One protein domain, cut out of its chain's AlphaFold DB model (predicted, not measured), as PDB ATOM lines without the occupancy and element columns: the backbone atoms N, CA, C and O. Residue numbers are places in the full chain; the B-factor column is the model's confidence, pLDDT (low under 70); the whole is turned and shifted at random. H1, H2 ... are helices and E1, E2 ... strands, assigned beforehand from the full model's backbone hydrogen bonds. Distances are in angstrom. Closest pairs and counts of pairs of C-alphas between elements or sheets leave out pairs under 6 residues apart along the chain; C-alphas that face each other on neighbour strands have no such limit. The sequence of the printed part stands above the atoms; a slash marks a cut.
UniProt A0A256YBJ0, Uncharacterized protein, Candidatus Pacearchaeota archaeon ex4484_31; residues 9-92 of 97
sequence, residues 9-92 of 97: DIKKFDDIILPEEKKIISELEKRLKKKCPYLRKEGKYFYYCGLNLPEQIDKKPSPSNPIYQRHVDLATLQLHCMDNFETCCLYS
ATOM      1  N   ASP A   9      58.128  44.545  37.121       82.12
ATOM      2  CA  ASP A   9      57.796  43.618  38.206       82.12
ATOM      3  C   ASP A   9      57.225  42.282  37.695       82.12
ATOM      4  O   ASP A   9      57.128  41.313  38.455       82.12
ATOM      5  N   ILE A  10      56.816  42.213  36.422       84.81
ATOM      6  CA  ILE A  10      56.120  41.062  35.839       84.81
ATOM      7  C   ILE A  10      57.150  40.105  35.238       84.81
ATOM      8  O   ILE A  10      57.696  40.333  34.163       84.81
ATOM      9  N   LYS A  11      57.387  38.978  35.916       85.88
ATOM     10  CA  LYS A  11      58.327  37.936  35.461       85.88
ATOM     11  C   LYS A  11      57.606  36.723  34.890       85.88
ATOM     12  O   LYS A  11      58.173  35.971  34.099       85.88
ATOM     13  N   LYS A  12      56.360  36.508  35.311       90.44
ATOM     14  CA  LYS A  12      55.489  35.406  34.894       90.44
ATOM     15  C   LYS A  12      54.086  35.931  34.623       90.44
ATOM     16  O   LYS A  12      53.650  36.904  35.228       90.44
ATOM     17  N   PHE A  13      53.340  35.234  33.773       89.06
ATOM     18  CA  PHE A  13      51.950  35.590  33.481       89.06
ATOM     19  C   PHE A  13      51.047  35.587  34.730       89.06
ATOM     20  O   PHE A  13      50.141  36.399  34.834       89.06
ATOM     21  N   ASP A  14      51.328  34.757  35.737       89.69
ATOM     22  CA  ASP A  14      50.570  34.767  36.999       89.69
ATOM     23  C   ASP A  14      50.817  36.013  37.874       89.69
ATOM     24  O   ASP A  14      50.093  36.226  38.855       89.69
ATOM     25  N   ASP A  15      51.849  36.816  37.584       89.12
ATOM     26  CA  ASP A  15      52.186  37.997  38.387       89.12
ATOM     27  C   ASP A  15      51.178  39.128  38.184       89.12
ATOM     28  O   ASP A  15      51.005  39.946  39.088       89.12
ATOM     29  N   ILE A  16      50.485  39.154  37.045       86.62
ATOM     30  CA  ILE A  16      49.441  40.147  36.768       86.62
ATOM     31  C   ILE A  16      48.088  39.783  37.375       86.62
ATOM     32  O   ILE A  16      47.245  40.657  37.528       86.62
ATOM     33  N   ILE A  17      47.897  38.515  37.744       88.12
ATOM     34  CA  ILE A  17      46.631  38.037  38.292       88.12
ATOM     35  C   ILE A  17      46.543  38.455  39.756       88.12
ATOM     36  O   ILE A  17      47.420  38.120  40.572       88.12
ATOM     37  N   LEU A  18      45.469  39.160  40.095       88.06
ATOM     38  CA  LEU A  18      45.233  39.635  41.448       88.06
ATOM     39  C   LEU A  18      44.952  38.459  42.398       88.06
ATOM     40  O   LEU A  18      44.419  37.426  41.979       88.06
ATOM     41  N   PRO A  19      45.311  38.562  43.690       89.50
ATOM     42  CA  PRO A  19      45.039  37.507  44.668       89.50
ATOM     43  C   PRO A  19      43.569  37.059  44.710       89.50
ATOM     44  O   PRO A  19      43.288  35.864  44.829       89.50
ATOM     45  N   GLU A  20      42.636  37.998  44.570       87.69
ATOM     46  CA  GLU A  20      41.194  37.754  44.557       87.69
ATOM     47  C   GLU A  20      40.788  36.928  43.331       87.69
ATOM     48  O   GLU A  20      40.048  35.949  43.454       87.69
ATOM     49  N   GLU A  21      41.348  37.253  42.163       86.38
ATOM     50  CA  GLU A  21      41.121  36.495  40.934       86.38
ATOM     51  C   GLU A  21      41.663  35.072  41.047       86.38
ATOM     52  O   GLU A  21      40.971  34.122  40.684       86.38
ATOM     53  N   LYS A  22      42.850  34.887  41.641       90.06
ATOM     54  CA  LYS A  22      43.427  33.548  41.878       90.06
ATOM     55  C   LYS A  22      42.494  32.670  42.705       90.06
ATOM     56  O   LYS A  22      42.348  31.479  42.412       90.06
ATOM     57  N   LYS A  23      41.854  33.246  43.728       90.12
ATOM     58  CA  LYS A  23      40.886  32.530  44.566       90.12
ATOM     59  C   LYS A  23      39.669  32.105  43.745       90.12
ATOM     60  O   LYS A  23      39.309  30.929  43.777       90.12
ATOM     61  N   ILE A  24      39.096  33.022  42.966       87.06
ATOM     62  CA  ILE A  24      37.916  32.741  42.135       87.06
ATOM     63  C   ILE A  24      38.240  31.687  41.066       87.06
ATOM     64  O   ILE A  24      37.496  30.719  40.922       87.06
ATOM     65  N   ILE A  25      39.381  31.800  40.379       88.00
ATOM     66  CA  ILE A  25      39.846  30.811  39.389       88.00
ATOM     67  C   ILE A  25      39.967  29.429  40.026       88.00
ATOM     68  O   ILE A  25      39.462  28.455  39.475       88.00
ATOM     69  N   SER A  26      40.584  29.339  41.206       89.56
ATOM     70  CA  SER A  26      40.741  28.068  41.923       89.56
ATOM     71  C   SER A  26      39.398  27.419  42.263       89.56
ATOM     72  O   SER A  26      39.268  26.195  42.223       89.56
ATOM     73  N   GLU A  27      38.391  28.215  42.627       87.81
ATOM     74  CA  GLU A  27      37.046  27.714  42.913       87.81
ATOM     75  C   GLU A  27      36.315  27.273  41.639       87.81
ATOM     76  O   GLU A  27      35.666  26.224  41.641       87.81
ATOM     77  N   LEU A  28      36.462  28.022  40.543       81.81
ATOM     78  CA  LEU A  28      35.883  27.683  39.245       81.81
ATOM     79  C   LEU A  28      36.491  26.403  38.673       81.81
ATOM     80  O   LEU A  28      35.744  25.516  38.268       81.81
ATOM     81  N   GLU A  29      37.816  26.249  38.708       83.12
ATOM     82  CA  GLU A  29      38.509  25.056  38.205       83.12
ATOM     83  C   GLU A  29      38.034  23.764  38.873       83.12
ATOM     84  O   GLU A  29      37.934  22.738  38.206       83.12
ATOM     85  N   LYS A  30      37.689  23.812  40.165       85.06
ATOM     86  CA  LYS A  30      37.138  22.658  40.895       85.06
ATOM     87  C   LYS A  30      35.742  22.262  40.413       85.06
ATOM     88  O   LYS A  30      35.364  21.101  40.523       85.06
ATOM     89  N   ARG A  31      34.958  23.226  39.923       78.19
ATOM     90  CA  ARG A  31      33.568  23.030  39.475       78.19
ATOM     91  C   ARG A  31      33.474  22.703  37.981       78.19
ATOM     92  O   ARG A  31      32.459  22.185  37.520       78.19
ATOM     93  N   LEU A  32      34.531  22.993  37.228       71.62
ATOM     94  CA  LEU A  32      34.593  22.900  35.776       71.62
ATOM     95  C   LEU A  32      34.793  21.451  35.301       71.62
ATOM     96  O   LEU A  32      35.898  20.918  35.335       71.62
ATOM     97  N   LYS A  33      33.719  20.807  34.823       67.56
ATOM     98  CA  LYS A  33      33.764  19.417  34.319       67.56
ATOM     99  C   LYS A  33      34.234  19.297  32.862       67.56
ATOM    100  O   LYS A  33      34.798  18.273  32.491       67.56
ATOM    101  N   LYS A  34      33.998  20.318  32.030       69.12
ATOM    102  CA  LYS A  34      34.385  20.372  30.607       69.12
ATOM    103  C   LYS A  34      34.990  21.735  30.291       69.12
ATOM    104  O   LYS A  34      34.454  22.746  30.725       69.12
ATOM    105  N   LYS A  35      36.096  21.760  29.547       70.38
ATOM    106  CA  LYS A  35      36.814  22.989  29.179       70.38
ATOM    107  C   LYS A  35      36.654  23.272  27.690       70.38
ATOM    108  O   LYS A  35      36.662  22.343  26.886       70.38
ATOM    109  N   CYS A  36      36.550  24.549  27.331       74.88
ATOM    110  CA  CYS A  36      36.652  24.990  25.943       74.88
ATOM    111  C   CYS A  36      38.033  24.576  25.377       74.88
ATOM    112  O   CYS A  36      39.043  24.930  25.987       74.88
ATOM    113  N   PRO A  37      38.127  23.864  24.236       76.94
ATOM    114  CA  PRO A  37      39.399  23.439  23.636       76.94
ATOM    115  C   PRO A  37      40.309  24.598  23.205       76.94
ATOM    116  O   PRO A  37      41.514  24.407  23.055       76.94
ATOM    117  N   TYR A  38      39.762  25.802  23.014       79.69
ATOM    118  CA  TYR A  38      40.559  26.994  22.714       79.69
ATOM    119  C   TYR A  38      40.984  27.761  23.966       79.69
ATOM    120  O   TYR A  38      41.843  28.631  23.864       79.69
ATOM    121  N   LEU A  39      40.424  27.455  25.137       83.31
ATOM    122  CA  LEU A  39      40.844  28.068  26.388       83.31
ATOM    123  C   LEU A  39      42.152  27.414  26.840       83.31
ATOM    124  O   LEU A  39      42.177  26.271  27.298       83.31
ATOM    125  N   ARG A  40      43.250  28.153  26.697       86.50
ATOM    126  CA  ARG A  40      44.584  27.728  27.112       86.50
ATOM    127  C   ARG A  40      44.956  28.398  28.426       86.50
ATOM    128  O   ARG A  40      44.342  29.372  28.856       86.50
ATOM    129  N   LYS A  41      45.970  27.840  29.073       88.12
ATOM    130  CA  LYS A  41      46.464  28.284  30.370       88.12
ATOM    131  C   LYS A  41      47.982  28.358  30.325       88.12
ATOM    132  O   LYS A  41      48.614  27.446  29.799       88.12
ATOM    133  N   GLU A  42      48.547  29.426  30.870       89.62
ATOM    134  CA  GLU A  42      49.985  29.567  31.095       89.62
ATOM    135  C   GLU A  42      50.202  29.808  32.592       89.62
ATOM    136  O   GLU A  42      49.525  30.629  33.196       89.62
ATOM    137  N   GLY A  43      51.100  29.063  33.235       88.56
ATOM    138  CA  GLY A  43      51.200  29.103  34.698       88.56
ATOM    139  C   GLY A  43      49.984  28.490  35.412       88.56
ATOM    140  O   GLY A  43      49.381  27.521  34.944       88.56
ATOM    141  N   LYS A  44      49.663  29.001  36.606       89.94
ATOM    142  CA  LYS A  44      48.646  28.446  37.515       89.94
ATOM    143  C   LYS A  44      47.307  29.161  37.467       89.94
ATOM    144  O   LYS A  44      46.318  28.528  37.822       89.94
ATOM    145  N   TYR A  45      47.248  30.417  37.052       90.00
ATOM    146  CA  TYR A  45      46.010  31.197  37.096       90.00
ATOM    147  C   TYR A  45      45.772  31.997  35.817       90.00
ATOM    148  O   TYR A  45      44.641  32.371  35.539       90.00
ATOM    149  N   PHE A  46      46.795  32.216  34.994       90.94
ATOM    150  CA  PHE A  46      46.624  32.973  33.765       90.94
ATOM    151  C   PHE A  46      45.989  32.129  32.644       90.94
ATOM    152  O   PHE A  46      46.578  31.181  32.117       90.94
ATOM    153  N   TYR A  47      44.771  32.504  32.260       88.75
ATOM    154  CA  TYR A  47      44.003  31.905  31.170       88.75
ATOM    155  C   TYR A  47      43.990  32.804  29.936       88.75
ATOM    156  O   TYR A  47      43.979  34.022  30.066       88.75
ATOM    157  N   TYR A  48      43.983  32.229  28.736       87.81
ATOM    158  CA  TYR A  48      43.940  33.003  27.494       87.81
ATOM    159  C   TYR A  48      43.285  32.245  26.338       87.81
ATOM    160  O   TYR A  48      43.218  31.012  26.326       87.81
ATOM    161  N   CYS A  49      42.828  32.983  25.326       83.88
ATOM    162  CA  CYS A  49      42.266  32.398  24.112       83.88
ATOM    163  C   CYS A  49      43.363  31.952  23.124       83.88
ATOM    164  O   CYS A  49      44.075  32.761  22.526       83.88
ATOM    165  N   GLY A  50      43.455  30.640  22.915       82.94
ATOM    166  CA  GLY A  50      44.379  29.938  22.022       82.94
ATOM    167  C   GLY A  50      44.035  29.970  20.531       82.94
ATOM    168  O   GLY A  50      44.816  29.483  19.717       82.94
ATOM    169  N   LEU A  51      42.861  30.484  20.155       81.75
ATOM    170  CA  LEU A  51      42.328  30.359  18.796       81.75
ATOM    171  C   LEU A  51      43.199  31.098  17.767       81.75
ATOM    172  O   LEU A  51      43.362  32.309  17.857       81.75
ATOM    173  N   ASN A  52      43.713  30.416  16.745       77.44
ATOM    174  CA  ASN A  52      44.628  31.000  15.747       77.44
ATOM    175  C   ASN A  52      45.916  31.609  16.349       77.44
ATOM    176  O   ASN A  52      46.511  32.488  15.727       77.44
ATOM    177  N   LEU A  53      46.338  31.207  17.558       80.56
ATOM    178  CA  LEU A  53      47.692  31.522  18.021       80.56
ATOM    179  C   LEU A  53      48.675  30.538  17.375       80.56
ATOM    180  O   LEU A  53      48.454  29.328  17.501       80.56
ATOM    181  N   PRO A  54      49.749  31.013  16.715       76.88
ATOM    182  CA  PRO A  54      50.833  30.135  16.290       76.88
ATOM    183  C   PRO A  54      51.406  29.333  17.470       76.88
ATOM    184  O   PRO A  54      51.392  29.787  18.613       76.88
ATOM    185  N   GLU A  55      51.900  28.124  17.204       69.12
ATOM    186  CA  GLU A  55      52.466  27.254  18.250       69.12
ATOM    187  C   GLU A  55      53.785  27.794  18.818       69.12
ATOM    188  O   GLU A  55      54.081  27.592  19.994       69.12
ATOM    189  N   GLN A  56      54.553  28.526  18.007       69.62
ATOM    190  CA  GLN A  56      55.854  29.089  18.375       69.62
ATOM    191  C   GLN A  56      55.740  30.572  18.744       69.62
ATOM    192  O   GLN A  56      56.222  31.448  18.032       69.62
ATOM    193  N   ILE A  57      55.070  30.863  19.856       77.88
ATOM    194  CA  ILE A  57      55.027  32.215  20.426       77.88
ATOM    195  C   ILE A  57      55.968  32.276  21.619       77.88
ATOM    196  O   ILE A  57      55.964  31.378  22.463       77.88
ATOM    197  N   ASP A  58      56.752  33.351  21.705       77.25
ATOM    198  CA  ASP A  58      57.557  33.635  22.889       77.25
ATOM    199  C   ASP A  58      56.640  33.735  24.118       77.25
ATOM    200  O   ASP A  58      55.691  34.515  24.148       77.25
ATOM    201  N   LYS A  59      56.909  32.930  25.146       77.81
ATOM    202  CA  LYS A  59      56.119  32.878  26.382       77.81
ATOM    203  C   LYS A  59      56.589  33.887  27.433       77.81
ATOM    204  O   LYS A  59      56.271  33.747  28.612       77.81
ATOM    205  N   LYS A  60      57.360  34.898  27.041       85.00
ATOM    206  CA  LYS A  60      57.745  35.989  27.940       85.00
ATOM    207  C   LYS A  60      56.601  36.989  28.121       85.00
ATOM    208  O   LYS A  60      56.132  37.545  27.127       85.00
ATOM    209  N   PRO A  61      56.164  37.270  29.360       83.62
ATOM    210  CA  PRO A  61      55.168  38.302  29.616       83.62
ATOM    211  C   PRO A  61      55.645  39.653  29.079       83.62
ATOM    212  O   PRO A  61      56.750  40.096  29.373       83.62
ATOM    213  N   SER A  62      54.812  40.291  28.268       85.12
ATOM    214  CA  SER A  62      55.043  41.625  27.718       85.12
ATOM    215  C   SER A  62      53.688  42.216  27.320       85.12
ATOM    216  O   SER A  62      52.814  41.449  26.900       85.12
ATOM    217  N   PRO A  63      53.497  43.547  27.375       83.62
ATOM    218  CA  PRO A  63      52.282  44.191  26.869       83.62
ATOM    219  C   PRO A  63      52.049  43.926  25.375       83.62
ATOM    220  O   PRO A  63      50.908  43.903  24.913       83.62
ATOM    221  N   SER A  64      53.124  43.705  24.613       85.31
ATOM    222  CA  SER A  64      53.062  43.350  23.192       85.31
ATOM    223  C   SER A  64      52.902  41.848  22.946       85.31
ATOM    224  O   SER A  64      52.764  41.432  21.796       85.31
ATOM    225  N   ASN A  65      52.920  41.015  23.994       86.06
ATOM    226  CA  ASN A  65      52.781  39.577  23.827       86.06
ATOM    227  C   ASN A  65      51.326  39.223  23.462       86.06
ATOM    228  O   ASN A  65      50.408  39.544  24.221       86.06
ATOM    229  N   PRO A  66      51.084  38.500  22.356       85.12
ATOM    230  CA  PRO A  66      49.731  38.122  21.955       85.12
ATOM    231  C   PRO A  66      49.034  37.179  22.953       85.12
ATOM    232  O   PRO A  66      47.810  37.188  23.026       85.12
ATOM    233  N   ILE A  67      49.772  36.395  23.750       87.75
ATOM    234  CA  ILE A  67      49.223  35.609  24.871       87.75
ATOM    235  C   ILE A  67      48.663  36.549  25.940       87.75
ATOM    236  O   ILE A  67      47.552  36.331  26.417       87.75
ATOM    237  N   TYR A  68      49.402  37.614  26.275       87.75
ATOM    238  CA  TYR A  68      48.963  38.617  27.247       87.75
ATOM    239  C   TYR A  68      47.696  39.334  26.775       87.75
ATOM    240  O   TYR A  68      46.713  39.399  27.502       87.75
ATOM    241  N   GLN A  69      47.691  39.815  25.532       85.69
ATOM    242  CA  GLN A  69      46.547  40.536  24.960       85.69
ATOM    243  C   GLN A  69      45.276  39.687  24.861       85.69
ATOM    244  O   GLN A  69      44.177  40.222  24.762       85.69
ATOM    245  N   ARG A  70      45.424  38.362  24.870       85.56
ATOM    246  CA  ARG A  70      44.321  37.401  24.809       85.56
ATOM    247  C   ARG A  70      43.974  36.818  26.168       85.56
ATOM    248  O   ARG A  70      43.278  35.800  26.211       85.56
ATOM    249  N   HIS A  71      44.479  37.421  27.243       87.62
ATOM    250  CA  HIS A  71      44.091  37.068  28.595       87.62
ATOM    251  C   HIS A  71      42.571  37.131  28.746       87.62
ATOM    252  O   HIS A  71      41.908  37.999  28.178       87.62
ATOM    253  N   VAL A  72      42.031  36.183  29.496       81.25
ATOM    254  CA  VAL A  72      40.599  36.027  29.719       81.25
ATOM    255  C   VAL A  72      40.306  36.349  31.180       81.25
ATOM    256  O   VAL A  72      40.919  35.756  32.067       81.25
ATOM    257  N   ASP A  73      39.354  37.254  31.418       78.56
ATOM    258  CA  ASP A  73      38.874  37.565  32.765       78.56
ATOM    259  C   ASP A  73      37.963  36.459  33.339       78.56
ATOM    260  O   ASP A  73      37.570  35.502  32.666       78.56
ATOM    261  N   LEU A  74      37.607  36.587  34.617       74.62
ATOM    262  CA  LEU A  74      36.810  35.592  35.341       74.62
ATOM    263  C   LEU A  74      35.398  35.396  34.781       74.62
ATOM    264  O   LEU A  74      34.924  34.263  34.709       74.62
ATOM    265  N   ALA A  75      34.713  36.487  34.428       69.88
ATOM    266  CA  ALA A  75      33.341  36.444  33.929       69.88
ATOM    267  C   ALA A  75      33.303  35.785  32.545       69.88
ATOM    268  O   ALA A  75      32.467  34.930  32.263       69.88
ATOM    269  N   THR A  76      34.287  36.106  31.717       71.25
ATOM    270  CA  THR A  76      34.501  35.527  30.399       71.25
ATOM    271  C   THR A  76      34.891  34.054  30.514       71.25
ATOM    272  O   THR A  76      34.404  33.239  29.737       71.25
ATOM    273  N   LEU A  77      35.681  33.665  31.523       75.06
ATOM    274  CA  LEU A  77      35.954  32.258  31.823       75.06
ATOM    275  C   LEU A  77      34.674  31.511  32.221       75.06
ATOM    276  O   LEU A  77      34.436  30.427  31.702       75.06
ATOM    277  N   GLN A  78      33.823  32.089  33.075       69.00
ATOM    278  CA  GLN A  78      32.517  31.508  33.415       69.00
ATOM    279  C   GLN A  78      31.642  31.327  32.169       69.00
ATOM    280  O   GLN A  78      31.162  30.222  31.936       69.00
ATOM    281  N   LEU A  79      31.510  32.351  31.322       64.50
ATOM    282  CA  LEU A  79      30.742  32.281  30.072       64.50
ATOM    283  C   LEU A  79      31.324  31.250  29.086       64.50
ATOM    284  O   LEU A  79      30.585  30.426  28.546       64.50
ATOM    285  N   HIS A  80      32.650  31.217  28.902       69.62
ATOM    286  CA  HIS A  80      33.334  30.234  28.049       69.62
ATOM    287  C   HIS A  80      33.186  28.793  28.539       69.62
ATOM    288  O   HIS A  80      33.230  27.857  27.738       69.62
ATOM    289  N   CYS A  81      33.084  28.606  29.852       66.62
ATOM    290  CA  CYS A  81      33.073  27.297  30.487       66.62
ATOM    291  C   CYS A  81      31.673  26.754  30.769       66.62
ATOM    292  O   CYS A  81      31.512  25.536  30.811       66.62
ATOM    293  N   MET A  82      30.688  27.625  31.003       58.12
ATOM    294  CA  MET A  82      29.351  27.231  31.444       58.12
ATOM    295  C   MET A  82      28.326  27.223  30.319       58.12
ATOM    296  O   MET A  82      27.486  26.329  30.316       58.12
ATOM    297  N   ASP A  83      28.370  28.189  29.399       52.75
ATOM    298  CA  ASP A  83      27.146  28.517  28.666       52.75
ATOM    299  C   ASP A  83      27.080  27.910  27.266       52.75
ATOM    300  O   ASP A  83      26.022  27.453  26.864       52.75
ATOM    301  N   ASN A  84      28.193  27.832  26.530       53.12
ATOM    302  CA  ASN A  84      28.267  27.126  25.246       53.12
ATOM    303  C   ASN A  84      29.669  27.285  24.650       53.12
ATOM    304  O   ASN A  84      30.024  28.352  24.139       53.12
ATOM    305  N   PHE A  85      30.454  26.207  24.605       54.28
ATOM    306  CA  PHE A  85      31.657  26.189  23.766       54.28
ATOM    307  C   PHE A  85      31.332  26.604  22.313       54.28
ATOM    308  O   PHE A  85      32.105  27.319  21.678       54.28
ATOM    309  N   GLU A  86      30.151  26.232  21.822       49.03
ATOM    310  CA  GLU A  86      29.673  26.526  20.470       49.03
ATOM    311  C   GLU A  86      29.407  28.025  20.233       49.03
ATOM    312  O   GLU A  86      29.663  28.538  19.145       49.03
ATOM    313  N   THR A  87      28.998  28.780  21.257       48.53
ATOM    314  CA  THR A  87      28.775  30.237  21.175       48.53
ATOM    315  C   THR A  87      30.084  31.020  21.294       48.53
ATOM    316  O   THR A  87      30.174  32.156  20.834       48.53
ATOM    317  N   CYS A  88      31.161  30.406  21.791       50.59
ATOM    318  CA  CYS A  88      32.500  30.991  21.682       50.59
ATOM    319  C   CYS A  88      32.924  31.169  20.208       50.59
ATOM    320  O   CYS A  88      33.644  32.113  19.880       50.59
ATOM    321  N   CYS A  89      32.440  30.311  19.301       47.78
ATOM    322  CA  CYS A  89      32.651  30.465  17.860       47.78
ATOM    323  C   CYS A  89      31.897  31.676  17.273       47.78
ATOM    324  O   CYS A  89      32.358  32.239  16.275       47.78
ATOM    325  N   LEU A  90      30.796  32.132  17.890       43.81
ATOM    326  CA  LEU A  90      30.000  33.277  17.417       43.81
ATOM    327  C   LEU A  90      30.746  34.617  17.535       43.81
ATOM    328  O   LEU A  90      30.657  35.429  16.617       43.81
ATOM    329  N   TYR A  91      31.584  34.815  18.560       43.03
ATOM    330  CA  TYR A  91      32.442  36.010  18.651       43.03
ATOM    331  C   TYR A  91      33.560  36.051  17.591       43.03
ATOM    332  O   TYR A  91      34.157  37.099  17.365       43.03
ATOM    333  N   SER A  92      33.830  34.934  16.901       47.62
ATOM    334  CA  SER A  92      34.845  34.858  15.839       47.62
ATOM    335  C   SER A  92      34.305  35.086  14.420       47.62
ATOM    336  O   SER A  92      35.072  34.990  13.463       47.62
TER     337      SER A  92
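AT A GLANCE: This is residues 9 to 92 of the 97 residues of an uncharacterized protein of Candidatus Pacearchaeota archaeon ex4484_31 (UniProt A0A256YBJ0). A small two-stranded hairpin, E1 and E2, lies in the middle of this domain, with the helix H3 near E2, the longer helix H1 side by side with H3 and farther from the middle, the short helix H2 beside E2, and a long loop, residues 50 to 65, running between E2 and H2. H4 and the last printed residues lie far from the middle, beyond H3. The printed part has 84 residues with four named helices and two named strands, in the order H1 E1 E2 H2 H3 H4; the sheet's order is E1 - E2, antiparallel. The class is mixed, helices and strands, and under half of the residues are in named elements. The whole is compact, with a radius of gyration of the C-alphas of 12.8 A, and spans 35 by 29 by 16 A.

HOW THE PARTS SIT: H1, residues 19 to 31, touches H3, residues 74 to 82; their closest C-alphas, those of Ile 25 and Leu 74, are 7.0 A apart. The two run the same way at a shallow tilt of 7 degrees. E1, residues 39 to 42, and E2, residues 46 to 49, form a hairpin of antiparallel neighbours. N 40 and O 48 are within hydrogen-bond range at 2.9 A, as are N 42 and O 46 at 2.9 A. E2 and H3 are near each other, and the closest C-alphas of E1 and H3, those of Leu 39 and His 80, are 8.0 A apart. The closest C-alphas of E2 and H2, residues 66 to 69, are those of Tyr 48 and Ile 67, 6.4 A apart. H4, residues 85 to 88, is close to H3 but not clearly touching, with the C-alphas of His 80 and Cys 88 closest at 6.5 A. Among the pairs that are apart are H1 and E2, and H2 and H3. In H3 every O i to N i+4 pair is within hydrogen-bond range, in H1 7 of 9; H2 and H4 are too short for such a pair.

IN THESE COORDINATES: H1 begins at C-alpha 19 (45.039, 37.507, 44.668) and is 19.2 A long. E1 is 10.4 A long and E2 10.6 A; C-alpha 46 of E2 is at (46.624, 32.973, 33.765). H2 is 5.0 A long, H3 11.9 A and H4 5.3 A, ending at C-alpha 88 (32.500, 30.991, 21.682).

THE WHOLE: The two C-alphas farthest apart, those of Asp 9 and Glu 86, are 37.4 A apart. The printed part has no cut. The link from E2 to H2, 16 residues, is long. The mean pLDDT of the printed part is 77.9, and residues 33 to 34, 55 to 56, 75 and 78 to 92 are under 70.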